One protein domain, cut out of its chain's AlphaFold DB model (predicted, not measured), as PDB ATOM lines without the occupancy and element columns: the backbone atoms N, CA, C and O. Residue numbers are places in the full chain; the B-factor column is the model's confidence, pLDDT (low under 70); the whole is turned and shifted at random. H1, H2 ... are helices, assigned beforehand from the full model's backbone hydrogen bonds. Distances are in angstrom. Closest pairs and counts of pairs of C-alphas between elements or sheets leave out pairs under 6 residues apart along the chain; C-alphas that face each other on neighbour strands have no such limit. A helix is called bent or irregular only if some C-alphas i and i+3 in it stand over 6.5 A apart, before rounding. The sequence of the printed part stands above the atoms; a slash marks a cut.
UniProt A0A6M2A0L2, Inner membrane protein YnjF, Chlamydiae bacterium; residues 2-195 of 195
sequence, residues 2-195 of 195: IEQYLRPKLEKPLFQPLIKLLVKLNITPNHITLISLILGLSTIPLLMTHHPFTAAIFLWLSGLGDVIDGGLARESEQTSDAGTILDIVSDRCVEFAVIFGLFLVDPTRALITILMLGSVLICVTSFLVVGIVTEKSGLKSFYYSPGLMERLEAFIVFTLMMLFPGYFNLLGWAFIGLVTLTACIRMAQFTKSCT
ATOM      1  N   ILE A   2      42.682   4.193  -4.693       60.09
ATOM      2  CA  ILE A   2      43.919   3.754  -5.356       60.09
ATOM      3  C   ILE A   2      44.968   3.394  -4.298       60.09
ATOM      4  O   ILE A   2      45.631   2.363  -4.412       60.09
ATOM      5  N   GLU A   3      45.059   4.199  -3.234       61.62
ATOM      6  CA  GLU A   3      46.000   3.984  -2.133       61.62
ATOM      7  C   GLU A   3      45.808   2.617  -1.470       61.62
ATOM      8  O   GLU A   3      46.748   1.828  -1.412       61.62
ATOM      9  N   GLN A   4      44.580   2.268  -1.078       57.78
ATOM     10  CA  GLN A   4      44.268   0.956  -0.493       57.78
ATOM     11  C   GLN A   4      44.676  -0.239  -1.363       57.78
ATOM     12  O   GLN A   4      45.027  -1.294  -0.833       57.78
ATOM     13  N   TYR A   5      44.632  -0.096  -2.690       57.91
ATOM     14  CA  TYR A   5      44.976  -1.180  -3.606       57.91
ATOM     15  C   TYR A   5      46.488  -1.280  -3.862       57.91
ATOM     16  O   TYR A   5      47.023  -2.388  -3.987       57.91
ATOM     17  N   LEU A   6      47.186  -0.140  -3.941       58.78
ATOM     18  CA  LEU A   6      48.624  -0.084  -4.227       58.78
ATOM     19  C   LEU A   6      49.493  -0.265  -2.981       58.78
ATOM     20  O   LEU A   6      50.515  -0.950  -3.056       58.78
ATOM     21  N   ARG A   7      49.091   0.304  -1.841       63.16
ATOM     22  CA  ARG A   7      49.880   0.342  -0.605       63.16
ATOM     23  C   ARG A   7      50.355  -1.045  -0.143       63.16
ATOM     24  O   ARG A   7      51.565  -1.244  -0.080       63.16
ATOM     25  N   PRO A   8      49.495  -2.069   0.042       60.62
ATOM     26  CA  PRO A   8      49.955  -3.391   0.479       60.62
ATOM     27  C   PRO A   8      50.815  -4.135  -0.557       60.62
ATOM     28  O   PRO A   8      51.595  -5.014  -0.181       60.62
ATOM     29  N   LYS A   9      50.688  -3.808  -1.852       58.47
ATOM     30  CA  LYS A   9      51.447  -4.449  -2.941       58.47
ATOM     31  C   LYS A   9      52.833  -3.829  -3.149       58.47
ATOM     32  O   LYS A   9      53.746  -4.547  -3.544       58.47
ATOM     33  N   LEU A  10      52.990  -2.534  -2.876       57.38
ATOM     34  CA  LEU A  10      54.256  -1.805  -3.017       57.38
ATOM     35  C   LEU A  10      55.070  -1.753  -1.720       57.38
ATOM     36  O   LEU A  10      56.293  -1.869  -1.783       57.38
ATOM     37  N   GLU A  11      54.421  -1.631  -0.556       59.81
ATOM     38  CA  GLU A  11      55.113  -1.479   0.734       59.81
ATOM     39  C   GLU A  11      56.025  -2.667   1.061       59.81
ATOM     40  O   GLU A  11      57.180  -2.486   1.448       59.81
ATOM     41  N   LYS A  12      55.533  -3.897   0.882       59.97
ATOM     42  CA  LYS A  12      56.231  -5.094   1.370       59.97
ATOM     43  C   LYS A  12      57.493  -5.476   0.579       59.97
ATOM     44  O   LYS A  12      58.500  -5.749   1.222       59.97
ATOM     45  N   PRO A  13      57.509  -5.523  -0.765       60.31
ATOM     46  CA  PRO A  13      58.712  -5.943  -1.483       60.31
ATOM     47  C   PRO A  13      59.719  -4.808  -1.716       60.31
ATOM     48  O   PRO A  13      60.921  -5.062  -1.700       60.31
ATOM     49  N   LEU A  14      59.260  -3.568  -1.928       66.50
ATOM     50  CA  LEU A  14      60.137  -2.478  -2.371       66.50
ATOM     51  C   LEU A  14      60.868  -1.798  -1.205       66.50
ATOM     52  O   LEU A  14      62.053  -1.495  -1.314       66.50
ATOM     53  N   PHE A  15      60.179  -1.589  -0.079       74.00
ATOM     54  CA  PHE A  15      60.716  -0.802   1.034       74.00
ATOM     55  C   PHE A  15      61.332  -1.649   2.150       74.00
ATOM     56  O   PHE A  15      62.155  -1.136   2.901       74.00
ATOM     57  N   GLN A  16      61.042  -2.953   2.236       77.62
ATOM     58  CA  GLN A  16      61.673  -3.826   3.235       77.62
ATOM     59  C   GLN A  16      63.213  -3.841   3.240       77.62
ATOM     60  O   GLN A  16      63.778  -3.810   4.336       77.62
ATOM     61  N   PRO A  17      63.937  -3.890   2.102       81.56
ATOM     62  CA  PRO A  17      65.400  -3.841   2.148       81.56
ATOM     63  C   PRO A  17      65.913  -2.503   2.695       81.56
ATOM     64  O   PRO A  17      66.875  -2.489   3.465       81.56
ATOM     65  N   LEU A  18      65.242  -1.396   2.358       82.94
ATOM     66  CA  LEU A  18      65.565  -0.069   2.874       82.94
ATOM     67  C   LEU A  18      65.278   0.027   4.377       82.94
ATOM     68  O   LEU A  18      66.150   0.446   5.130       82.94
ATOM     69  N   ILE A  19      64.110  -0.431   4.831       82.56
ATOM     70  CA  ILE A  19      63.736  -0.440   6.252       82.56
ATOM     71  C   ILE A  19      64.751  -1.253   7.064       82.56
ATOM     72  O   ILE A  19      65.267  -0.762   8.063       82.56
ATOM     73  N   LYS A  20      65.137  -2.450   6.601       82.62
ATOM     74  CA  LYS A  20      66.165  -3.272   7.268       82.62
ATOM     75  C   LYS A  20      67.525  -2.579   7.340       82.62
ATOM     76  O   LYS A  20      68.243  -2.757   8.324       82.62
ATOM     77  N   LEU A  21      67.899  -1.814   6.314       84.88
ATOM     78  CA  LEU A  21      69.120  -1.010   6.338       84.88
ATOM     79  C   LEU A  21      69.017   0.119   7.373       84.88
ATOM     80  O   LEU A  21      69.941   0.292   8.161       84.88
ATOM     81  N   LEU A  22      67.895   0.840   7.415       85.25
ATOM     82  CA  LEU A  22      67.661   1.924   8.374       85.25
ATOM     83  C   LEU A  22      67.665   1.422   9.826       85.25
ATOM     84  O   LEU A  22      68.284   2.059  10.679       85.25
ATOM     85  N   VAL A  23      67.079   0.246  10.089       83.94
ATOM     86  CA  VAL A  23      67.160  -0.430  11.399       83.94
ATOM     87  C   VAL A  23      68.616  -0.708  11.775       83.94
ATOM     88  O   VAL A  23      69.035  -0.386  12.883       83.94
ATOM     89  N   LYS A  24      69.424  -1.250  10.851       85.56
ATOM     90  CA  LYS A  24      70.857  -1.501  11.099       85.56
ATOM     91  C   LYS A  24      71.652  -0.227  11.387       85.56
ATOM     92  O   LYS A  24      72.658  -0.290  12.086       85.56
ATOM     93  N   LEU A  25      71.224   0.907  10.837       86.62
ATOM     94  CA  LEU A  25      71.843   2.214  11.049       86.62
ATOM     95  C   LEU A  25      71.346   2.920  12.324       86.62
ATOM     96  O   LEU A  25      71.762   4.047  12.575       86.62
ATOM     97  N   ASN A  26      70.486   2.283  13.132       85.69
ATOM     98  CA  ASN A  26      69.868   2.862  14.333       85.69
ATOM     99  C   ASN A  26      69.134   4.191  14.070       85.69
ATOM    100  O   ASN A  26      69.038   5.047  14.952       85.69
ATOM    101  N   ILE A  27      68.606   4.375  12.857       87.38
ATOM    102  CA  ILE A  27      67.767   5.530  12.534       87.38
ATOM    103  C   ILE A  27      66.391   5.294  13.155       87.38
ATOM    104  O   ILE A  27      65.816   4.218  13.000       87.38
ATOM    105  N   THR A  28      65.860   6.290  13.867       87.69
ATOM    106  CA  THR A  28      64.527   6.181  14.481       87.69
ATOM    107  C   THR A  28      63.434   6.682  13.528       87.69
ATOM    108  O   THR A  28      63.709   7.573  12.719       87.69
ATOM    109  N   PRO A  29      62.189   6.177  13.641       85.88
ATOM    110  CA  PRO A  29      61.051   6.641  12.840       85.88
ATOM    111  C   PRO A  29      60.876   8.164  12.869       85.88
ATOM    112  O   PRO A  29      60.772   8.782  11.819       85.88
ATOM    113  N   ASN A  30      60.999   8.784  14.048       88.44
ATOM    114  CA  ASN A  30      60.829  10.231  14.210       88.44
ATOM    115  C   ASN A  30      61.817  11.067  13.377       88.44
ATOM    116  O   ASN A  30      61.486  12.183  12.981       88.44
ATOM    117  N   HIS A  31      63.030  10.562  13.111       89.69
ATOM    118  CA  HIS A  31      63.966  11.258  12.221       89.69
ATOM    119  C   HIS A  31      63.441  11.282  10.785       89.69
ATOM    120  O   HIS A  31      63.561  12.302  10.111       89.69
ATOM    121  N   ILE A  32      62.851  10.174  10.329       91.81
ATOM    122  CA  ILE A  32      62.257  10.078   8.997       91.81
ATOM    123  C   ILE A  32      61.050  11.012   8.904       91.81
ATOM    124  O   ILE A  32      61.027  11.832   7.993       91.81
ATOM    125  N   THR A  33      60.142  10.995   9.885       91.12
ATOM    126  CA  THR A  33      58.981  11.904   9.930       91.12
ATOM    127  C   THR A  33      59.406  13.377   9.892       91.12
ATOM    128  O   THR A  33      58.826  14.186   9.170       91.12
ATOM    129  N   LEU A  34      60.466  13.754  10.621       93.38
ATOM    130  CA  LEU A  34      60.975  15.130  10.607       93.38
ATOM    131  C   LEU A  34      61.556  15.521   9.239       93.38
ATOM    132  O   LEU A  34      61.350  16.646   8.779       93.38
ATOM    133  N   ILE A  35      62.267  14.605   8.576       94.50
ATOM    134  CA  ILE A  35      62.773  14.822   7.215       94.50
ATOM    135  C   ILE A  35      61.604  14.958   6.234       94.50
ATOM    136  O   ILE A  35      61.614  15.895   5.432       94.50
ATOM    137  N   SER A  36      60.588  14.091   6.323       94.44
ATOM    138  CA  SER A  36      59.356  14.199   5.531       94.44
ATOM    139  C   SER A  36      58.727  15.574   5.700       94.44
ATOM    140  O   SER A  36      58.480  16.264   4.714       94.44
ATOM    141  N   LEU A  37      58.561  16.023   6.948       96.44
ATOM    142  CA  LEU A  37      57.985  17.324   7.259       96.44
ATOM    143  C   LEU A  37      58.777  18.465   6.611       96.44
ATOM    144  O   LEU A  37      58.184  19.333   5.974       96.44
ATOM    145  N   ILE A  38      60.108  18.464   6.721       97.62
ATOM    146  CA  ILE A  38      60.955  19.494   6.097       97.62
ATOM    147  C   ILE A  38      60.778  19.495   4.571       97.62
ATOM    148  O   ILE A  38      60.620  20.562   3.970       97.62
ATOM    149  N   LEU A  39      60.766  18.316   3.942       97.31
ATOM    150  CA  LEU A  39      60.542  18.180   2.501       97.31
ATOM    151  C   LEU A  39      59.156  18.696   2.099       97.31
ATOM    152  O   LEU A  39      59.049  19.483   1.159       97.31
ATOM    153  N   GLY A  40      58.108  18.336   2.833       96.69
ATOM    154  CA  GLY A  40      56.756  18.802   2.553       96.69
ATOM    155  C   GLY A  40      56.581  20.309   2.775       96.69
ATOM    156  O   GLY A  40      55.983  20.983   1.937       96.69
ATOM    157  N   LEU A  41      57.174  20.888   3.824       98.06
ATOM    158  CA  LEU A  41      57.150  22.340   4.067       98.06
ATOM    159  C   LEU A  41      57.912  23.131   2.994       98.06
ATOM    160  O   LEU A  41      57.531  24.255   2.662       98.06
ATOM    161  N   SER A  42      58.957  22.541   2.407       97.88
ATOM    162  CA  SER A  42      59.728  23.174   1.330       97.88
ATOM    163  C   SER A  42      58.917  23.412   0.046       97.88
ATOM    164  O   SER A  42      59.337  24.188  -0.814       97.88
ATOM    165  N   THR A  43      57.725  22.815  -0.073       97.56
ATOM    166  CA  THR A  43      56.804  23.091  -1.185       97.56
ATOM    167  C   THR A  43      56.425  24.570  -1.264       97.56
ATOM    168  O   THR A  43      56.323  25.093  -2.369       97.56
ATOM    169  N   ILE A  44      56.320  25.280  -0.131       98.06
ATOM    170  CA  ILE A  44      56.039  26.725  -0.099       98.06
ATOM    171  C   ILE A  44      57.122  27.523  -0.849       98.06
ATOM    172  O   ILE A  44      56.794  28.135  -1.869       98.06
ATOM    173  N   PRO A  45      58.401  27.539  -0.411       97.75
ATOM    174  CA  PRO A  45      59.428  28.325  -1.088       97.75
ATOM    175  C   PRO A  45      59.673  27.858  -2.527       97.75
ATOM    176  O   PRO A  45      59.927  28.697  -3.392       97.75
ATOM    177  N   LEU A  46      59.553  26.558  -2.823       97.75
ATOM    178  CA  LEU A  46      59.706  26.042  -4.189       97.75
ATOM    179  C   LEU A  46      58.599  26.542  -5.126       97.75
ATOM    180  O   LEU A  46      58.877  26.906  -6.268       97.75
ATOM    181  N   LEU A  47      57.355  26.613  -4.651       96.94
ATOM    182  CA  LEU A  47      56.255  27.177  -5.430       96.94
ATOM    183  C   LEU A  47      56.403  28.690  -5.606       96.94
ATOM    184  O   LEU A  47      56.257  29.181  -6.726       96.94
ATOM    185  N   MET A  48      56.780  29.417  -4.550       96.06
ATOM    186  CA  MET A  48      57.028  30.865  -4.620       96.06
ATOM    187  C   MET A  48      58.158  31.237  -5.587       96.06
ATOM    188  O   MET A  48      58.116  32.293  -6.208       96.06
ATOM    189  N   THR A  49      59.165  30.374  -5.726       96.50
ATOM    190  CA  THR A  49      60.295  30.564  -6.652       96.50
ATOM    191  C   THR A  49      60.038  29.980  -8.047       96.50
ATOM    192  O   THR A  49      60.958  29.882  -8.852       96.50
ATOM    193  N   HIS A  50      58.784  29.633  -8.364       94.69
ATOM    194  CA  HIS A  50      58.358  29.099  -9.663       94.69
ATOM    195  C   HIS A  50      59.036  27.774 -10.067       94.69
ATOM    196  O   HIS A  50      59.254  27.511 -11.252       94.69
ATOM    197  N   HIS A  51      59.289  26.886  -9.102       97.19
ATOM    198  CA  HIS A  51      59.796  25.527  -9.325       97.19
ATOM    199  C   HIS A  51      58.746  24.439  -8.995       97.19
ATOM    200  O   HIS A  51      58.981  23.592  -8.127       97.19
ATOM    201  N   PRO A  52      57.591  24.395  -9.696       96.25
ATOM    202  CA  PRO A  52      56.493  23.481  -9.366       96.25
ATOM    203  C   PRO A  52      56.849  22.001  -9.549       96.25
ATOM    204  O   PRO A  52      56.348  21.155  -8.816       96.25
ATOM    205  N   PHE A  53      57.741  21.673 -10.489       97.25
ATOM    206  CA  PHE A  53      58.197  20.297 -10.690       97.25
ATOM    207  C   PHE A  53      59.026  19.791  -9.504       97.25
ATOM    208  O   PHE A  53      58.786  18.699  -8.994       97.25
ATOM    209  N   THR A  54      59.955  20.612  -9.012       97.38
ATOM    210  CA  THR A  54      60.743  20.298  -7.816       97.38
ATOM    211  C   THR A  54      59.853  20.228  -6.577       97.38
ATOM    212  O   THR A  54      60.001  19.304  -5.782       97.38
ATOM    213  N   ALA A  55      58.882  21.141  -6.441       97.50
ATOM    214  CA  ALA A  55      57.896  21.100  -5.359       97.50
ATOM    215  C   ALA A  55      57.103  19.785  -5.361       97.50
ATOM    216  O   ALA A  55      56.961  19.153  -4.316       97.50
ATOM    217  N   ALA A  56      56.655  19.326  -6.535       97.25
ATOM    218  CA  ALA A  56      55.985  18.039  -6.669       97.25
ATOM    219  C   ALA A  56      56.900  16.881  -6.240       97.25
ATOM    220  O   ALA A  56      56.480  16.050  -5.440       97.25
ATOM    221  N   ILE A  57      58.158  16.841  -6.696       97.44
ATOM    222  CA  ILE A  57      59.118  15.805  -6.272       97.44
ATOM    223  C   ILE A  57      59.255  15.780  -4.746       97.44
ATOM    224  O   ILE A  57      59.194  14.711  -4.148       97.44
ATOM    225  N   PHE A  58      59.412  16.941  -4.111       97.75
ATOM    226  CA  PHE A  58      59.608  17.027  -2.663       97.75
ATOM    227  C   PHE A  58      58.347  16.627  -1.891       97.75
ATOM    228  O   PHE A  58      58.456  15.936  -0.879       97.75
ATOM    229  N   LEU A  59      57.159  16.963  -2.406       97.06
ATOM    230  CA  LEU A  59      55.891  16.464  -1.875       97.06
ATOM    231  C   LEU A  59      55.840  14.929  -1.914       97.06
ATOM    232  O   LEU A  59      55.539  14.296  -0.906       97.06
ATOM    233  N   TRP A  60      56.181  14.315  -3.048       95.69
ATOM    234  CA  TRP A  60      56.198  12.854  -3.166       95.69
ATOM    235  C   TRP A  60      57.256  12.205  -2.269       95.69
ATOM    236  O   TRP A  60      56.972  11.181  -1.652       95.69
ATOM    237  N   LEU A  61      58.446  12.802  -2.139       94.38
ATOM    238  CA  LEU A  61      59.474  12.322  -1.212       94.38
ATOM    239  C   LEU A  61      59.018  12.404   0.251       94.38
ATOM    240  O   LEU A  61      59.282  11.469   1.002       94.38
ATOM    241  N   SER A  62      58.296  13.463   0.635       95.06
ATOM    242  CA  SER A  62      57.656  13.554   1.953       95.06
ATOM    243  C   SER A  62      56.699  12.384   2.175       95.06
ATOM    244  O   SER A  62      56.853  11.660   3.147       95.06
ATOM    245  N   GLY A  63      55.772  12.138   1.242       90.75
ATOM    246  CA  GLY A  63      54.811  11.035   1.377       90.75
ATOM    247  C   GLY A  63      55.462   9.649   1.403       90.75
ATOM    248  O   GLY A  63      54.964   8.744   2.065       90.75
ATOM    249  N   LEU A  64      56.593   9.466   0.714       89.00
ATOM    250  CA  LEU A  64      57.380   8.233   0.806       89.00
ATOM    251  C   LEU A  64      58.030   8.063   2.181       89.00
ATOM    252  O   LEU A  64      58.093   6.938   2.678       89.00
ATOM    253  N   GLY A  65      58.505   9.147   2.791       87.56
ATOM    254  CA  GLY A  65      59.054   9.107   4.142       87.56
ATOM    255  C   GLY A  65      58.027   8.617   5.165       87.56
ATOM    256  O   GLY A  65      58.371   7.762   5.974       87.56
ATOM    257  N   ASP A  66      56.760   9.015   5.032       85.00
ATOM    258  CA  ASP A  66      55.668   8.605   5.942       85.00
ATOM    259  C   ASP A  66      55.191   7.152   5.713       85.00
ATOM    260  O   ASP A  66      54.506   6.513   6.511       85.00
ATOM    261  N   VAL A  67      55.545   6.572   4.567       84.19
ATOM    262  CA  VAL A  67      55.402   5.126   4.352       84.19
ATOM    263  C   VAL A  67      56.547   4.380   5.040       84.19
ATOM    264  O   VAL A  67      56.350   3.312   5.636       84.19
ATOM    265  N   ILE A  68      57.757   4.935   4.951       85.25
ATOM    266  CA  ILE A  68      58.975   4.344   5.499       85.25
ATOM    267  C   ILE A  68      58.980   4.409   7.026       85.25
ATOM    268  O   ILE A  68      59.352   3.413   7.643       85.25
ATOM    269  N   ASP A  69      58.570   5.514   7.647       85.06
ATOM    270  CA  ASP A  69      58.590   5.679   9.104       85.06
ATOM    271  C   ASP A  69      57.614   4.723   9.814       85.06
ATOM    272  O   ASP A  69      58.006   4.054  10.772       85.06
ATOM    273  N   GLY A  70      56.404   4.532   9.286       82.56
ATOM    274  CA  GLY A  70      55.419   3.591   9.798       82.56
ATOM    275  C   GLY A  70      55.844   2.145   9.550       82.56
ATOM    276  O   GLY A  70      55.579   1.258  10.364       82.56
ATOM    277  N   GLY A  71      56.532   1.872   8.437       82.62
ATOM    278  CA  GLY A  71      57.207   0.592   8.209       82.62
ATOM    279  C   GLY A  71      58.318   0.335   9.232       82.62
ATOM    280  O   GLY A  71      58.366  -0.735   9.836       82.62
ATOM    281  N   LEU A  72      59.162   1.338   9.467       84.25
ATOM    282  CA  LEU A  72      60.288   1.284  10.391       84.25
ATOM    283  C   LEU A  72      59.825   1.098  11.834       84.25
ATOM    284  O   LEU A  72      60.347   0.216  12.499       84.25
ATOM    285  N   ALA A  73      58.817   1.844  12.291       83.62
ATOM    286  CA  ALA A  73      58.265   1.728  13.641       83.62
ATOM    287  C   ALA A  73      57.693   0.331  13.925       83.62
ATOM    288  O   ALA A  73      57.831  -0.173  15.038       83.62
ATOM    289  N   ARG A  74      57.076  -0.306  12.920       82.75
ATOM    290  CA  ARG A  74      56.540  -1.673  13.033       82.75
ATOM    291  C   ARG A  74      57.642  -2.726  13.076       82.75
ATOM    292  O   ARG A  74      57.560  -3.640  13.885       82.75
ATOM    293  N   GLU A  75      58.659  -2.601  12.225       82.12
ATOM    294  CA  GLU A  75      59.772  -3.562  12.159       82.12
ATOM    295  C   GLU A  75      60.771  -3.401  13.318       82.12
ATOM    296  O   GLU A  75      61.421  -4.371  13.696       82.12
ATOM    297  N   SER A  76      60.909  -2.201  13.890       79.81
ATOM    298  CA  SER A  76      61.797  -1.933  15.030       79.81
ATOM    299  C   SER A  76      61.106  -2.021  16.394       79.81
ATOM    300  O   SER A  76      61.755  -1.753  17.403       79.81
ATOM    301  N   GLU A  77      59.812  -2.372  16.435       80.88
ATOM    302  CA  GLU A  77      58.970  -2.388  17.646       80.88
ATOM    303  C   GLU A  77      58.935  -1.035  18.396       80.88
ATOM    304  O   GLU A  77      58.704  -0.970  19.601       80.88
ATOM    305  N   GLN A  78      59.137   0.076  17.679       80.06
ATOM    306  CA  GLN A  78      59.162   1.446  18.221       80.06
ATOM    307  C   GLN A  78      57.842   2.205  18.009       80.06
ATOM    308  O   GLN A  78      57.825   3.435  17.925       80.06
ATOM    309  N   THR A  79      56.711   1.503  17.907       82.56
ATOM    310  CA  THR A  79      55.395   2.153  17.836       82.56
ATOM    311  C   THR A  79      55.105   2.901  19.138       82.56
ATOM    312  O   THR A  79      55.155   2.306  20.213       82.56
ATOM    313  N   SER A  80      54.795   4.197  19.052       86.12
ATOM    314  CA  SER A  80      54.494   5.036  20.218       86.12
ATOM    315  C   SER A  80      53.373   6.036  19.934       86.12
ATOM    316  O   SER A  80      53.204   6.495  18.799       86.12
ATOM    317  N   ASP A  81      52.643   6.424  20.982       85.31
ATOM    318  CA  ASP A  81      51.584   7.437  20.891       85.31
ATOM    319  C   ASP A  81      52.150   8.791  20.442       85.31
ATOM    320  O   ASP A  81      51.574   9.468  19.594       85.31
ATOM    321  N   ALA A  82      53.333   9.158  20.948       85.94
ATOM    322  CA  ALA A  82      54.021  10.387  20.558       85.94
ATOM    323  C   ALA A  82      54.403  10.395  19.067       85.94
ATOM    324  O   ALA A  82      54.217  11.411  18.400       85.94
ATOM    325  N   GLY A  83      54.894   9.268  18.537       84.69
ATOM    326  CA  GLY A  83      55.182   9.122  17.106       84.69
ATOM    327  C   GLY A  83      53.918   9.216  16.252       84.69
ATOM    328  O   GLY A  83      53.916   9.897  15.234       84.69
ATOM    329  N   THR A  84      52.815   8.627  16.717       85.44
ATOM    330  CA  THR A  84      51.512   8.699  16.030       85.44
ATOM    331  C   THR A  84      50.983  10.134  15.967       85.44
ATOM    332  O   THR A  84      50.490  10.574  14.931       85.44
ATOM    333  N   ILE A  85      51.111  10.898  17.057       88.88
ATOM    334  CA  ILE A  85      50.754  12.324  17.070       88.88
ATOM    335  C   ILE A  85      51.639  13.104  16.092       88.88
ATOM    336  O   ILE A  85      51.125  13.933  15.340       88.88
ATOM    337  N   LEU A  86      52.951  12.847  16.096       89.69
ATOM    338  CA  LEU A  86      53.895  13.526  15.210       89.69
ATOM    339  C   LEU A  86      53.575  13.274  13.731       89.69
ATOM    340  O   LEU A  86      53.574  14.235  12.966       89.69
ATOM    341  N   ASP A  87      53.270  12.034  13.350       87.62
ATOM    342  CA  ASP A  87      52.875  11.646  11.989       87.62
ATOM    343  C   ASP A  87      51.602  12.388  11.546       87.62
ATOM    344  O   ASP A  87      51.615  13.168  10.589       87.62
ATOM    345  N   ILE A  88      50.526  12.296  12.341       88.25
ATOM    346  CA  ILE A  88      49.249  12.962  12.038       88.25
ATOM    347  C   ILE A  88      49.428  14.479  11.898       88.25
ATOM    348  O   ILE A  88      48.885  15.083  10.970       88.25
ATOM    349  N   VAL A  89      50.161  15.119  12.815       91.94
ATOM    350  CA  VAL A  89      50.390  16.571  12.776       91.94
ATOM    351  C   VAL A  89      51.265  16.957  11.584       91.94
ATOM    352  O   VAL A  89      50.942  17.928  10.894       91.94
ATOM    353  N   SER A  90      52.322  16.192  11.305       93.25
ATOM    354  CA  SER A  90      53.223  16.450  10.176       93.25
ATOM    355  C   SER A  90      52.470  16.382   8.853       93.25
ATOM    356  O   SER A  90      52.573  17.308   8.049       93.25
ATOM    357  N   ASP A  91      51.600  15.388   8.679       91.50
ATOM    358  CA  ASP A  91      50.717  15.271   7.519       91.50
ATOM    359  C   ASP A  91      49.855  16.513   7.306       91.50
ATOM    360  O   ASP A  91      49.730  17.012   6.183       91.50
ATOM    361  N   ARG A  92      49.270  17.044   8.389       93.38
ATOM    362  CA  ARG A  92      48.458  18.267   8.311       93.38
ATOM    363  C   ARG A  92      49.307  19.475   7.930       93.38
ATOM    364  O   ARG A  92      48.855  20.304   7.142       93.38
ATOM    365  N   CYS A  93      50.521  19.578   8.466       96.50
ATOM    366  CA  CYS A  93      51.452  20.646   8.118       96.50
ATOM    367  C   CYS A  93      51.852  20.596   6.638       96.50
ATOM    368  O   CYS A  93      51.891  21.646   5.996       96.50
ATOM    369  N   VAL A  94      52.100  19.406   6.083       96.62
ATOM    370  CA  VAL A  94      52.449  19.233   4.664       96.62
ATOM    371  C   VAL A  94      51.269  19.575   3.753       96.62
ATOM    372  O   VAL A  94      51.434  20.348   2.810       96.62
ATOM    373  N   GLU A  95      50.063  19.080   4.049       95.56
ATOM    374  CA  GLU A  95      48.863  19.442   3.280       95.56
ATOM    375  C   GLU A  95      48.598  20.953   3.310       95.56
ATOM    376  O   GLU A  95      48.329  21.563   2.270       95.56
ATOM    377  N   PHE A  96      48.723  21.572   4.489       97.31
ATOM    378  CA  PHE A  96      48.621  23.021   4.629       97.31
ATOM    379  C   PHE A  96      49.675  23.738   3.782       97.31
ATOM    380  O   PHE A  96      49.327  24.665   3.052       97.31
ATOM    381  N   ALA A  97      50.938  23.308   3.844       97.94
ATOM    382  CA  ALA A  97      52.033  23.944   3.123       97.94
ATOM    383  C   ALA A  97      51.812  23.949   1.609       97.94
ATOM    384  O   ALA A  97      52.002  24.980   0.965       97.94
ATOM    385  N   VAL A  98      51.322  22.841   1.053       97.50
ATOM    386  CA  VAL A  98      51.018  22.746  -0.378       97.50
ATOM    387  C   VAL A  98      49.869  23.677  -0.764       97.50
ATOM    388  O   VAL A  98      50.006  24.458  -1.707       97.50
ATOM    389  N   ILE A  99      48.745  23.640  -0.037       97.69
ATOM    390  CA  ILE A  99      47.576  24.481  -0.349       97.69
ATOM    391  C   ILE A  99      47.915  25.968  -0.177       97.69
ATOM    392  O   ILE A  99      47.536  26.798  -1.006       97.69
ATOM    393  N   PHE A 100      48.665  26.306   0.869       97.81
ATOM    394  CA  PHE A 100      49.123  27.666   1.117       97.81
ATOM    395  C   PHE A 100      50.122  28.133   0.052       97.81
ATOM    396  O   PHE A 100      49.991  29.239  -0.465       97.81
ATOM    397  N   GLY A 101      51.060  27.279  -0.361       97.06
ATOM    398  CA  GLY A 101      51.969  27.559  -1.471       97.06
ATOM    399  C   GLY A 101      51.223  27.829  -2.782       97.06
ATOM    400  O   GLY A 101      51.537  28.790  -3.480       97.06
ATOM    401  N   LEU A 102      50.178  27.050  -3.086       96.62
ATOM    402  CA  LEU A 102      49.326  27.264  -4.265       96.62
ATOM    403  C   LEU A 102      48.581  28.608  -4.236       96.62
ATOM    404  O   LEU A 102      48.370  29.190  -5.301       96.62
ATOM    405  N   PHE A 103      48.202  29.094  -3.048       97.06
ATOM    406  CA  PHE A 103      47.650  30.438  -2.853       97.06
ATOM    407  C   PHE A 103      48.707  31.528  -3.067       97.06
ATOM    408  O   PHE A 103      48.443  32.507  -3.760       97.06
ATOM    409  N   LEU A 104      49.912  31.357  -2.515       96.50
ATOM    410  CA  LEU A 104      50.985  32.350  -2.632       96.50
ATOM    411  C   LEU A 104      51.471  32.550  -4.072       96.50
ATOM    412  O   LEU A 104      51.903  33.647  -4.417       96.50
ATOM    413  N   VAL A 105      51.382  31.517  -4.915       95.25
ATOM    414  CA  VAL A 105      51.692  31.622  -6.352       95.25
ATOM    415  C   VAL A 105      50.731  32.568  -7.078       95.25
ATOM    416  O   VAL A 105      51.133  33.238  -8.025       95.25
ATOM    417  N   ASP A 106      49.463  32.605  -6.671       94.38
ATOM    418  CA  ASP A 106      48.420  33.390  -7.325       94.38
ATOM    419  C   ASP A 106      47.286  33.705  -6.330       94.38
ATOM    420  O   ASP A 106      46.402  32.867  -6.102       94.38
ATOM    421  N   PRO A 107      47.270  34.923  -5.756       93.25
ATOM    422  CA  PRO A 107      46.292  35.308  -4.743       93.25
ATOM    423  C   PRO A 107      44.834  35.284  -5.211       93.25
ATOM    424  O   PRO A 107      43.932  35.247  -4.374       93.25
ATOM    425  N   THR A 108      44.562  35.264  -6.523       94.88
ATOM    426  CA  THR A 108      43.182  35.156  -7.035       94.88
ATOM    427  C   THR A 108      42.529  33.818  -6.663       94.88
ATOM    428  O   THR A 108      41.302  33.707  -6.618       94.88
ATOM    429  N   ARG A 109      43.340  32.818  -6.296       95.50
ATOM    430  CA  ARG A 109      42.920  31.482  -5.848       95.50
ATOM    431  C   ARG A 109      42.406  31.434  -4.409       95.50
ATOM    432  O   ARG A 109      41.934  30.377  -3.992       95.50
ATOM    433  N   ALA A 110      42.458  32.554  -3.680       96.19
ATOM    434  CA  ALA A 110      42.136  32.666  -2.255       96.19
ATOM    435  C   ALA A 110      40.884  31.884  -1.834       96.19
ATOM    436  O   ALA A 110      40.934  31.085  -0.901       96.19
ATOM    437  N   LEU A 111      39.761  32.093  -2.533       97.69
ATOM    438  CA  LEU A 111      38.489  31.459  -2.183       97.69
ATOM    439  C   LEU A 111      38.588  29.930  -2.236       97.69
ATOM    440  O   LEU A 111      38.183  29.250  -1.296       97.69
ATOM    441  N   ILE A 112      39.152  29.392  -3.318       97.56
ATOM    442  CA  ILE A 112      39.269  27.947  -3.519       97.56
ATOM    443  C   ILE A 112      40.231  27.352  -2.495       97.56
ATOM    444  O   ILE A 112      39.887  26.366  -1.854       97.56
ATOM    445  N   THR A 113      41.395  27.963  -2.271       97.50
ATOM    446  CA  THR A 113      42.369  27.452  -1.293       97.50
ATOM    447  C   THR A 113      41.830  27.484   0.140       97.50
ATOM    448  O   THR A 113      42.055  26.539   0.894       97.50
ATOM    449  N   ILE A 114      41.056  28.513   0.511       97.75
ATOM    450  CA  ILE A 114      40.379  28.582   1.818       97.75
ATOM    451  C   ILE A 114      39.347  27.455   1.951       97.75
ATOM    452  O   ILE A 114      39.317  26.765   2.970       97.75
ATOM    453  N   LEU A 115      38.525  27.232   0.923       98.06
ATOM    454  CA  LEU A 115      37.533  26.155   0.931       98.06
ATOM    455  C   LEU A 115      38.186  24.764   0.935       98.06
ATOM    456  O   LEU A 115      37.682  23.861   1.603       98.06
ATOM    457  N   MET A 116      39.325  24.589   0.257       97.56
ATOM    458  CA  MET A 116      40.118  23.357   0.320       97.56
ATOM    459  C   MET A 116      40.582  23.084   1.753       97.56
ATOM    460  O   MET A 116      40.295  22.006   2.274       97.56
ATOM    461  N   LEU A 117      41.203  24.065   2.421       96.88
ATOM    462  CA  LEU A 117      41.598  23.941   3.831       96.88
ATOM    463  C   LEU A 117      40.397  23.641   4.738       96.88
ATOM    464  O   LEU A 117      40.482  22.766   5.599       96.88
ATOM    465  N   GLY A 118      39.261  24.307   4.513       97.12
ATOM    466  CA  GLY A 118      38.019  24.046   5.244       97.12
ATOM    467  C   GLY A 118      37.514  22.610   5.066       97.12
ATOM    468  O   GLY A 118      37.167  21.953   6.046       97.12
ATOM    469  N   SER A 119      37.531  22.086   3.836       96.19
ATOM    470  CA  SER A 119      37.124  20.701   3.556       96.19
ATOM    471  C   SER A 119      38.041  19.677   4.234       96.19
ATOM    472  O   SER A 119      37.553  18.711   4.825       96.19
ATOM    473  N   VAL A 120      39.357  19.924   4.236       94.44
ATOM    474  CA  VAL A 120      40.348  19.090   4.933       94.44
ATOM    475  C   VAL A 120      40.108  19.121   6.440       94.44
ATOM    476  O   VAL A 120      40.061  18.063   7.069       94.44
ATOM    477  N   LEU A 121      39.887  20.306   7.018       94.69
ATOM    478  CA  LEU A 121      39.598  20.469   8.443       94.69
ATOM    479  C   LEU A 121      38.358  19.670   8.863       94.69
ATOM    480  O   LEU A 121      38.404  18.940   9.855       94.69
ATOM    481  N   ILE A 122      37.268  19.767   8.097       93.44
ATOM    482  CA  ILE A 122      36.035  19.008   8.348       93.44
ATOM    483  C   ILE A 122      36.306  17.501   8.254       93.44
ATOM    484  O   ILE A 122      35.897  16.745   9.137       93.44
ATOM    485  N   CYS A 123      37.028  17.060   7.221       91.62
ATOM    486  CA  CYS A 123      37.342  15.649   7.013       91.62
ATOM    487  C   CYS A 123      38.160  15.061   8.172       91.62
ATOM    488  O   CYS A 123      37.771  14.038   8.742       91.62
ATOM    489  N   VAL A 124      39.233  15.734   8.588       89.81
ATOM    490  CA  VAL A 124      40.087  15.287   9.702       89.81
ATOM    491  C   VAL A 124      39.328  15.303  11.020       89.81
ATOM    492  O   VAL A 124      39.395  14.338  11.775       89.81
ATOM    493  N   THR A 125      38.556  16.359  11.284       90.94
ATOM    494  CA  THR A 125      37.749  16.449  12.507       90.94
ATOM    495  C   THR A 125      36.744  15.303  12.568       90.94
ATOM    496  O   THR A 125      36.636  14.642  13.598       90.94
ATOM    497  N   SER A 126      36.064  15.004  11.455       89.12
ATOM    498  CA  SER A 126      35.144  13.865  11.384       89.12
ATOM    499  C   SER A 126      35.854  12.538  11.668       89.12
ATOM    500  O   SER A 126      35.339  11.720  12.423       89.12
ATOM    501  N   PHE A 127      37.065  12.353  11.133       85.31
ATOM    502  CA  PHE A 127      37.863  11.150  11.337       85.31
ATOM    503  C   PHE A 127      38.282  10.977  12.804       85.31
ATOM    504  O   PHE A 127      38.074   9.909  13.376       85.31
ATOM    505  N   LEU A 128      38.805  12.033  13.434       87.00
ATOM    506  CA  LEU A 128      39.236  12.001  14.833       87.00
ATOM    507  C   LEU A 128      38.058  11.796  15.794       87.00
ATOM    508  O   LEU A 128      38.147  10.976  16.705       87.00
ATOM    509  N   VAL A 129      36.939  12.495  15.576       87.81
ATOM    510  CA  VAL A 129      35.732  12.352  16.407       87.81
ATOM    511  C   VAL A 129      35.168  10.936  16.306       87.81
ATOM    512  O   VAL A 129      34.879  10.326  17.333       87.81
ATOM    513  N   VAL A 130      35.064  10.385  15.092       84.62
ATOM    514  CA  VAL A 130      34.638   8.992  14.884       84.62
ATOM    515  C   VAL A 130      35.588   8.018  15.586       84.62
ATOM    516  O   VAL A 130      35.114   7.099  16.254       84.62
ATOM    517  N   GLY A 131      36.905   8.238  15.502       82.44
ATOM    518  CA  GLY A 131      37.906   7.430  16.205       82.44
ATOM    519  C   GLY A 131      37.692   7.411  17.722       82.44
ATOM    520  O   GLY A 131      37.533   6.338  18.305       82.44
ATOM    521  N   ILE A 132      37.579   8.591  18.339       83.81
ATOM    522  CA  ILE A 132      37.374   8.749  19.790       83.81
ATOM    523  C   ILE A 132      36.073   8.085  20.254       83.81
ATOM    524  O   ILE A 132      36.039   7.436  21.300       83.81
ATOM    525  N   VAL A 133      34.974   8.277  19.518       83.25
ATOM    526  CA  VAL A 133      33.674   7.727  19.925       83.25
ATOM    527  C   VAL A 133      33.681   6.204  19.775       83.25
ATOM    528  O   VAL A 133      33.236   5.514  20.685       83.25
ATOM    529  N   THR A 134      34.253   5.671  18.689       77.56
ATOM    530  CA  THR A 134      34.351   4.217  18.458       77.56
ATOM    531  C   THR A 134      35.127   3.513  19.570       77.56
ATOM    532  O   THR A 134      34.672   2.488  20.080       77.56
ATOM    533  N   GLU A 135      36.271   4.073  19.969       76.38
ATOM    534  CA  GLU A 135      37.098   3.530  21.050       76.38
ATOM    535  C   GLU A 135      36.317   3.459  22.370       76.38
ATOM    536  O   GLU A 135      36.319   2.430  23.048       76.38
ATOM    537  N   LYS A 136      35.558   4.516  22.692       75.50
ATOM    538  CA  LYS A 136      34.706   4.565  23.890       75.50
ATOM    539  C   LYS A 136      33.526   3.598  23.844       75.50
ATOM    540  O   LYS A 136      33.128   3.083  24.886       75.50
ATOM    541  N   SER A 137      32.948   3.362  22.669       68.94
ATOM    542  CA  SER A 137      31.781   2.488  22.502       68.94
ATOM    543  C   SER A 137      32.118   0.995  22.581       68.94
ATOM    544  O   SER A 137      31.202   0.176  22.585       68.94
ATOM    545  N   GLY A 138      33.402   0.610  22.614       63.44
ATOM    546  CA  GLY A 138      33.822  -0.795  22.668       63.44
ATOM    547  C   GLY A 138      33.428  -1.616  21.430       63.44
ATOM    548  O   GLY A 138      33.548  -2.843  21.436       63.44
ATOM    549  N   LEU A 139      32.960  -0.952  20.365       59.53
ATOM    550  CA  LEU A 139      32.606  -1.573  19.094       59.53
ATOM    551  C   LEU A 139      33.893  -2.093  18.444       59.53
ATOM    552  O   LEU A 139      34.668  -1.342  17.851       59.53
ATOM    553  N   LYS A 140      34.147  -3.402  18.581       45.28
ATOM    554  CA  LYS A 140      35.243  -4.070  17.876       45.28
ATOM    555  C   LYS A 140      34.986  -3.975  16.372       45.28
ATOM    556  O   LYS A 140      34.007  -4.511  15.864       45.28
ATOM    557  N   SER A 141      35.938  -3.362  15.678       41.53
ATOM    558  CA  SER A 141      36.010  -3.170  14.227       41.53
ATOM    559  C   SER A 141      35.092  -2.080  13.668       41.53
ATOM    560  O   SER A 141      34.012  -2.334  13.143       41.53
ATOM    561  N   PHE A 142      35.606  -0.850  13.640       45.00
ATOM    562  CA  PHE A 142      35.317  -0.032  12.473       45.00
ATOM    563  C   PHE A 142      36.168  -0.569  11.324       45.00
ATOM    564  O   PHE A 142      37.393  -0.440  11.317       45.00
ATOM    565  N   TYR A 143      35.503  -1.231  10.375       46.09
ATOM    566  CA  TYR A 143      36.043  -1.446   9.041       46.09
ATOM    567  C   TYR A 143      36.547  -0.100   8.525       46.09
ATOM    568  O   TYR A 143      35.810   0.886   8.548       46.09
ATOM    569  N   TYR A 144      37.806  -0.070   8.094       49.03
ATOM    570  CA  TYR A 144      38.422   1.069   7.430       49.03
ATOM    571  C   TYR A 144      37.508   1.483   6.278       49.03
ATOM    572  O   TYR A 144      37.456   0.803   5.254       49.03
ATOM    573  N   SER A 145      36.698   2.521   6.479       47.53
ATOM    574  CA  SER A 145      35.785   2.930   5.431       47.53
ATOM    575  C   SER A 145      36.600   3.631   4.353       47.53
ATOM    576  O   SER A 145      37.225   4.659   4.657       47.53
ATOM    577  N   PRO A 146      36.627   3.099   3.118       55.25
ATOM    578  CA  PRO A 146      37.332   3.745   2.034       55.25
ATOM    579  C   PRO A 146      36.785   5.150   1.832       55.25
ATOM    580  O   PRO A 146      35.626   5.347   1.467       55.25
ATOM    581  N   GLY A 147      37.651   6.130   2.080       58.91
ATOM    582  CA  GLY A 147      37.413   7.481   1.615       58.91
ATOM    583  C   GLY A 147      37.527   7.513   0.097       58.91
ATOM    584  O   GLY A 147      38.334   6.788  -0.494       58.91
ATOM    585  N   LEU A 148      36.714   8.350  -0.545       65.50
ATOM    586  CA  LEU A 148      36.842   8.588  -1.983       65.50
ATOM    587  C   LEU A 148      38.141   9.344  -2.285       65.50
ATOM    588  O   LEU A 148      38.796   9.050  -3.280       65.50
ATOM    589  N   MET A 149      38.519  10.269  -1.400       77.06
ATOM    590  CA  MET A 149      39.815  10.941  -1.409       77.06
ATOM    591  C   MET A 149      40.648  10.442  -0.223       77.06
ATOM    592  O   MET A 149      40.279  10.676   0.931       77.06
ATOM    593  N   GLU A 150      41.751   9.752  -0.506       83.44
ATOM    594  CA  GLU A 150      42.796   9.440   0.472       83.44
ATOM    595  C   GLU A 150      44.047  10.273   0.153       83.44
ATOM    596  O   GLU A 150      43.999  11.234  -0.628       83.44
ATOM    597  N   ARG A 151      45.158   9.979   0.826       83.00
ATOM    598  CA  ARG A 151      46.350  10.825   0.808       83.00
ATOM    599  C   ARG A 151      47.018  10.816  -0.564       83.00
ATOM    600  O   ARG A 151      47.396  11.869  -1.076       83.00
ATOM    601  N   LEU A 152      47.110   9.644  -1.189       86.38
ATOM    602  CA  LEU A 152      47.689   9.490  -2.522       86.38
ATOM    603  C   LEU A 152      46.880  10.256  -3.577       86.38
ATOM    604  O   LEU A 152      47.467  10.950  -4.410       86.38
ATOM    605  N   GLU A 153      45.547  10.171  -3.552       90.19
ATOM    606  CA  GLU A 153      44.704  10.916  -4.490       90.19
ATOM    607  C   GLU A 153      44.847  12.430  -4.285       90.19
ATOM    608  O   GLU A 153      44.960  13.167  -5.269       90.19
ATOM    609  N   ALA A 154      44.939  12.893  -3.033       92.25
ATOM    610  CA  ALA A 154      45.213  14.296  -2.733       92.25
ATOM    611  C   ALA A 154      46.564  14.753  -3.314       92.25
ATOM    612  O   ALA A 154      46.631  15.797  -3.963       92.25
ATOM    613  N   PHE A 155      47.623  13.949  -3.166       94.06
ATOM    614  CA  PHE A 155      48.955  14.256  -3.701       94.06
ATOM    615  C   PHE A 155      48.968  14.324  -5.231       94.06
ATOM    616  O   PHE A 155      49.614  15.208  -5.804       94.06
ATOM    617  N   ILE A 156      48.223  13.442  -5.908       95.06
ATOM    618  CA  ILE A 156      48.038  13.509  -7.364       95.06
ATOM    619  C   ILE A 156      47.353  14.822  -7.743       95.06
ATOM    620  O   ILE A 156      47.850  15.537  -8.614       95.06
ATOM    621  N   VAL A 157      46.245  15.169  -7.083       96.19
ATOM    622  CA  VAL A 157      45.507  16.405  -7.379       96.19
ATOM    623  C   VAL A 157      46.379  17.639  -7.146       96.19
ATOM    624  O   VAL A 157      46.439  18.509  -8.014       96.19
ATOM    625  N   PHE A 158      47.120  17.695  -6.039       96.75
ATOM    626  CA  PHE A 158      48.064  18.778  -5.770       96.75
ATOM    627  C   PHE A 158      49.170  18.858  -6.822       96.75
ATOM    628  O   PHE A 158      49.475  19.945  -7.307       96.75
ATOM    629  N   THR A 159      49.733  17.721  -7.232       97.38
ATOM    630  CA  THR A 159      50.736  17.670  -8.306       97.38
ATOM    631  C   THR A 159      50.169  18.226  -9.612       97.38
ATOM    632  O   THR A 159      50.812  19.044 -10.267       97.38
ATOM    633  N   LEU A 160      48.940  17.851  -9.975       97.19
ATOM    634  CA  LEU A 160      48.273  18.373 -11.168       97.19
ATOM    635  C   LEU A 160      48.008  19.882 -11.068       97.19
ATOM    636  O   LEU A 160      48.223  20.593 -12.045       97.19
ATOM    637  N   MET A 161      47.607  20.385  -9.898       96.88
ATOM    638  CA  MET A 161      47.435  21.824  -9.657       96.88
ATOM    639  C   MET A 161      48.749  22.603  -9.793       96.88
ATOM    640  O   MET A 161      48.744  23.717 -10.318       96.88
ATOM    641  N   MET A 162      49.865  22.024  -9.336       96.25
ATOM    642  CA  MET A 162      51.196  22.626  -9.452       96.25
ATOM    643  C   MET A 162      51.686  22.658 -10.905       96.25
ATOM    644  O   MET A 162      52.205  23.679 -11.353       96.25
ATOM    645  N   LEU A 163      51.530  21.553 -11.643       96.56
ATOM    646  CA  LEU A 163      52.066  21.405 -13.002       96.56
ATOM    647  C   LEU A 163      51.163  22.000 -14.089       96.56
ATOM    648  O   LEU A 163      51.666  22.430 -15.125       96.56
ATOM    649  N   PHE A 164      49.849  22.063 -13.856       96.44
ATOM    650  CA  PHE A 164      48.874  22.572 -14.819       96.44
ATOM    651  C   PHE A 164      47.977  23.667 -14.211       96.44
ATOM    652  O   PHE A 164      46.781  23.446 -13.988       96.44
ATOM    653  N   PRO A 165      48.510  24.890 -14.003       93.38
ATOM    654  CA  PRO A 165      47.782  25.987 -13.358       93.38
ATOM    655  C   PRO A 165      46.447  26.351 -14.026       93.38
ATOM    656  O   PRO A 165      45.520  26.786 -13.348       93.38
ATOM    657  N   GLY A 166      46.312  26.138 -15.341       94.44
ATOM    658  CA  GLY A 166      45.077  26.419 -16.085       94.44
ATOM    659  C   GLY A 166      43.866  25.584 -15.644       94.44
ATOM    660  O   GLY A 166      42.731  26.033 -15.790       94.44
ATOM    661  N   TYR A 167      44.086  24.407 -15.052       95.81
ATOM    662  CA  TYR A 167      43.017  23.546 -14.531       95.81
ATOM    663  C   TYR A 167      42.780  23.725 -13.027       95.81
ATOM    664  O   TYR A 167      41.945  23.017 -12.460       95.81
ATOM    665  N   PHE A 168      43.470  24.670 -12.373       96.38
ATOM    666  CA  PHE A 168      43.412  24.861 -10.922       96.38
ATOM    667  C   PHE A 168      41.975  24.983 -10.401       96.38
ATOM    668  O   PHE A 168      41.605  24.283  -9.464       96.38
ATOM    669  N   ASN A 169      41.146  25.815 -11.040       95.44
ATOM    670  CA  ASN A 169      39.769  26.038 -10.592       95.44
ATOM    671  C   ASN A 169      38.929  24.753 -10.641       95.44
ATOM    672  O   ASN A 169      38.233  24.433  -9.681       95.44
ATOM    673  N   LEU A 170      39.019  24.000 -11.742       96.81
ATOM    674  CA  LEU A 170      38.294  22.741 -11.912       96.81
ATOM    675  C   LEU A 170      38.740  21.703 -10.875       96.81
ATOM    676  O   LEU A 170      37.906  21.102 -10.199       96.81
ATOM    677  N   LEU A 171      40.057  21.526 -10.730       96.88
ATOM    678  CA  LEU A 171      40.642  20.587  -9.777       96.88
ATOM    679  C   LEU A 171      40.326  20.980  -8.328       96.88
ATOM    680  O   LEU A 171      40.071  20.106  -7.507       96.88
ATOM    681  N   GLY A 172      40.302  22.277  -8.017       96.69
ATOM    682  CA  GLY A 172      40.008  22.805  -6.686       96.69
ATOM    683  C   GLY A 172      38.583  22.501  -6.251       96.69
ATOM    684  O   GLY A 172      38.374  21.929  -5.182       96.69
ATOM    685  N   TRP A 173      37.601  22.792  -7.106       97.44
ATOM    686  CA  TRP A 173      36.204  22.450  -6.828       97.44
ATOM    687  C   TRP A 173      35.975  20.941  -6.736       97.44
ATOM    688  O   TRP A 173      35.262  20.487  -5.838       97.44
ATOM    689  N   ALA A 174      36.615  20.157  -7.610       96.12
ATOM    690  CA  ALA A 174      36.560  18.699  -7.537       96.12
ATOM    691  C   ALA A 174      37.145  18.177  -6.213       96.12
ATOM    692  O   ALA A 174      36.516  17.354  -5.550       96.12
ATOM    693  N   PHE A 175      38.304  18.696  -5.792       96.19
ATOM    694  CA  PHE A 175      38.940  18.346  -4.522       96.19
ATOM    695  C   PHE A 175      38.024  18.650  -3.333       96.19
ATOM    696  O   PHE A 175      37.751  17.757  -2.533       96.19
ATOM    697  N   ILE A 176      37.489  19.874  -3.256       96.88
ATOM    698  CA  ILE A 176      36.573  20.301  -2.186       96.88
ATOM    699  C   ILE A 176      35.364  19.362  -2.108       96.88
ATOM    700  O   ILE A 176      35.020  18.883  -1.022       96.88
ATOM    701  N   GLY A 177      34.733  19.072  -3.249       95.31
ATOM    702  CA  GLY A 177      33.565  18.197  -3.318       95.31
ATOM    703  C   GLY A 177      33.871  16.772  -2.853       95.31
ATOM    704  O   GLY A 177      33.154  16.233  -2.011       95.31
ATOM    705  N   LEU A 178      34.962  16.181  -3.342       94.06
ATOM    706  CA  LEU A 178      35.362  14.810  -3.008       94.06
ATOM    707  C   LEU A 178      35.791  14.651  -1.543       94.06
ATOM    708  O   LEU A 178      35.418  13.664  -0.899       94.06
ATOM    709  N   VAL A 179      36.544  15.609  -0.996       93.81
ATOM    710  CA  VAL A 179      36.980  15.589   0.412       93.81
ATOM    711  C   VAL A 179      35.786  15.775   1.344       93.81
ATOM    712  O   VAL A 179      35.627  15.017   2.302       93.81
ATOM    713  N   THR A 180      34.894  16.718   1.034       93.38
ATOM    714  CA  THR A 180      33.677  16.938   1.828       93.38
ATOM    715  C   THR A 180      32.756  15.721   1.774       93.38
ATOM    716  O   THR A 180      32.276  15.261   2.810       93.38
ATOM    717  N   LEU A 181      32.565  15.131   0.590       91.75
ATOM    718  CA  LEU A 181      31.784  13.905   0.430       91.75
ATOM    719  C   LEU A 181      32.391  12.742   1.226       91.75
ATOM    720  O   LEU A 181      31.659  12.000   1.877       91.75
ATOM    721  N   THR A 182      33.721  12.616   1.234       90.31
ATOM    722  CA  THR A 182      34.434  11.619   2.048       90.31
ATOM    723  C   THR A 182      34.138  11.796   3.540       90.31
ATOM    724  O   THR A 182      33.837  10.814   4.222       90.31
ATOM    725  N   ALA A 183      34.147  13.035   4.041       89.00
ATOM    726  CA  ALA A 183      33.780  13.339   5.423       89.00
ATOM    727  C   ALA A 183      32.324  12.940   5.731       89.00
ATOM    728  O   ALA A 183      32.051  12.267   6.727       89.00
ATOM    729  N   CYS A 184      31.386  13.293   4.846       89.00
ATOM    730  CA  CYS A 184      29.973  12.943   4.993       89.00
ATOM    731  C   CYS A 184      29.735  11.427   4.992       89.00
ATOM    732  O   CYS A 184      28.988  10.933   5.836       89.00
ATOM    733  N   ILE A 185      30.378  10.684   4.082       87.69
ATOM    734  CA  ILE A 185      30.271   9.219   4.002       87.69
ATOM    735  C   ILE A 185      30.742   8.581   5.311       87.69
ATOM    736  O   ILE A 185      30.026   7.747   5.867       87.69
ATOM    737  N   ARG A 186      31.896   9.015   5.838       82.75
ATOM    738  CA  ARG A 186      32.442   8.504   7.106       82.75
ATOM    739  C   ARG A 186      31.487   8.734   8.273       82.75
ATOM    740  O   ARG A 186      31.194   7.798   9.012       82.75
ATOM    741  N   MET A 187      30.956   9.951   8.408       83.75
ATOM    742  CA  MET A 187      29.979  10.259   9.459       83.75
ATOM    743  C   MET A 187      28.699   9.427   9.311       83.75
ATOM    744  O   MET A 187      28.217   8.876  10.296       83.75
ATOM    745  N   ALA A 188      28.168   9.291   8.093       84.81
ATOM    746  CA  ALA A 188      26.938   8.541   7.837       84.81
ATOM    747  C   ALA A 188      27.088   7.029   8.079       84.81
ATOM    748  O   ALA A 188      26.136   6.364   8.481       84.81
ATOM    749  N   GLN A 189      28.263   6.459   7.818       79.44
ATOM    750  CA  GLN A 189      28.538   5.063   8.155       79.44
ATOM    751  C   GLN A 189      28.672   4.876   9.661       79.44
ATOM    752  O   GLN A 189      28.164   3.895  10.191       79.44
ATOM    753  N   PHE A 190      29.306   5.825  10.351       74.50
ATOM    754  CA  PHE A 190      29.411   5.791  11.804       74.50
ATOM    755  C   PHE A 190      28.046   5.832  12.487       74.50
ATOM    756  O   PHE A 190      27.769   4.989  13.337       74.50
ATOM    757  N   THR A 191      27.159   6.742  12.081       76.44
ATOM    758  CA  THR A 191      25.818   6.822  12.677       76.44
ATOM    759  C   THR A 191      25.008   5.546  12.467       76.44
ATOM    760  O   THR A 191      24.332   5.122  13.399       76.44
ATOM    761  N   LYS A 192      25.123   4.893  11.300       73.50
ATOM    762  CA  LYS A 192      24.474   3.597  11.031       73.50
ATOM    763  C   LYS A 192      25.008   2.451  11.886       73.50
ATOM    764  O   LYS A 192      24.251   1.543  12.189       73.50
ATOM    765  N   SER A 193      26.289   2.466  12.247       65.06
ATOM    766  CA  SER A 193      26.884   1.429  13.102       65.06
ATOM    767  C   SER A 193      26.489   1.562  14.578       65.06
ATOM    768  O   SER A 193      26.676   0.619  15.340       65.06
ATOM    769  N   CYS A 194      25.981   2.728  14.988       60.84
ATOM    770  CA  CYS A 194      25.549   3.008  16.360       60.84
ATOM    771  C   CYS A 194      24.048   2.763  16.605       60.84
ATOM    772  O   CYS A 194      23.634   2.773  17.764       60.84
ATOM    773  N   THR A 195      23.244   2.594  15.550       57.66
ATOM    774  CA  THR A 195      21.799   2.294  15.603       57.66
ATOM    775  C   THR A 195      21.534   0.821  15.362       57.66
ATOM    776  O   THR A 195      20.740   0.237  16.130       57.66
TER     777      THR A 195
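AT A GLANCE: This is residues 2 to 195 of the 195 residues of the protein "Inner membrane protein YnjF" of Chlamydiae bacterium (UniProt A0A6M2A0L2). What shape does the model have? It is a splayed up-and-down bundle, each of its six helices running against the one before: H2, H4, H5 and H7 form one group, H6 and H8 the other, joined where H5 turns into H6 and H7 into H8, like a shallow V. The bent helix H1 crosses the first group on its outside, from the first residues of H7 to the last part of H4. What is it made of? The 194 printed residues, all helix by class, include eight named helices, H1 to H8 in chain order, and no named strand. The whole is compact, with a radius of gyration of the C-alphas of 17.6 A and spans of 50 by 46 by 28 A.

HOW THE PARTS SIT: How does H1 sit? H1, residues 2 to 24, was assigned as one helix by its hydrogen bonds but is bent, with C-alphas 14 and 17 7.1 A apart; its arms H1a, residues 2 to 14, and H1b, residues 17 to 24, stand at a steep tilt of 63 degrees. H1b touches residues 68 to 75 alone of H4, residues 52 to 75, the closest C-alphas being those of Ile 19 and Leu 72, 5.7 A. H1a and H7, residues 151 to 163, touch only at their ends, closest at the C-alphas of Glu 3 and Leu 152, 5.8 A. How do the next helices stand? H2, residues 29 to 41, touches H4 at a shallow tilt of 14 degrees, opposite ways, with closest C-alphas Ser 36 and Ser 62, 4.0 A. H2 also touches H5, residues 81 to 105, closest at the C-alphas of Gly 40 and Val 94, 4.8 A. H3, residues 43 to 48, forms a hairpin with H4, which touches it with residues 52 to 59 alone, closest at the C-alphas of Thr 43 and Ala 55, 4.8 A. How do the last helices stand? H5 and H6, residues 107 to 137, form a hairpin, touching with residues 96 to 103 and 109 to 117 alone, closest C-alphas Phe 103 and Arg 109, 5.7 A. H7 and H8, residues 165 to 194, form another, H8 touching with residues 167 to 175 alone, closest C-alphas Met 161 and Phe 168, 5.2 A. H6 and H8 touch, the same way at a shallow tilt of 17 degrees, closest C-alphas Cys 123 and Ala 183, 4.5 A. Are the helix backbones complete? Every O i to N i+4 pair is within hydrogen-bond range in H1b, H2, H3, H5 and H7; in H1a 5 of 9 are, in H4 19 of 20, in H6 25 of 27, in H8 24 of 26.

IN THESE COORDINATES: Where are the anchors? C-alpha 2 of H1a is at (43.919, 3.754, -5.356), and C-alpha 194 of H8 at (25.549, 3.008, 16.360). Which helices are long? From first to last C-alpha H4 measures 34.7 A, H5 36.4 A, H6 45.1 A and H8 43.7 A. Are any irregular? H1a, H6 and H8 are: C-alphas 5 and 8 are 6.8 A apart, 108 and 111 7.7 A, and 166 and 169 7.6 A.

THE WHOLE: How large is it, and is it cut? The two C-alphas farthest apart, of Thr 49 and Thr 195, are 52.7 A apart, and the printed part has no cut. Which link is long? The link from H6 to H7, residues 138 to 150, is long; the others are tight. Where is confidence low? The pLDDT is under 70 in residues 2 to 14, 137 to 148 and 193 to 195.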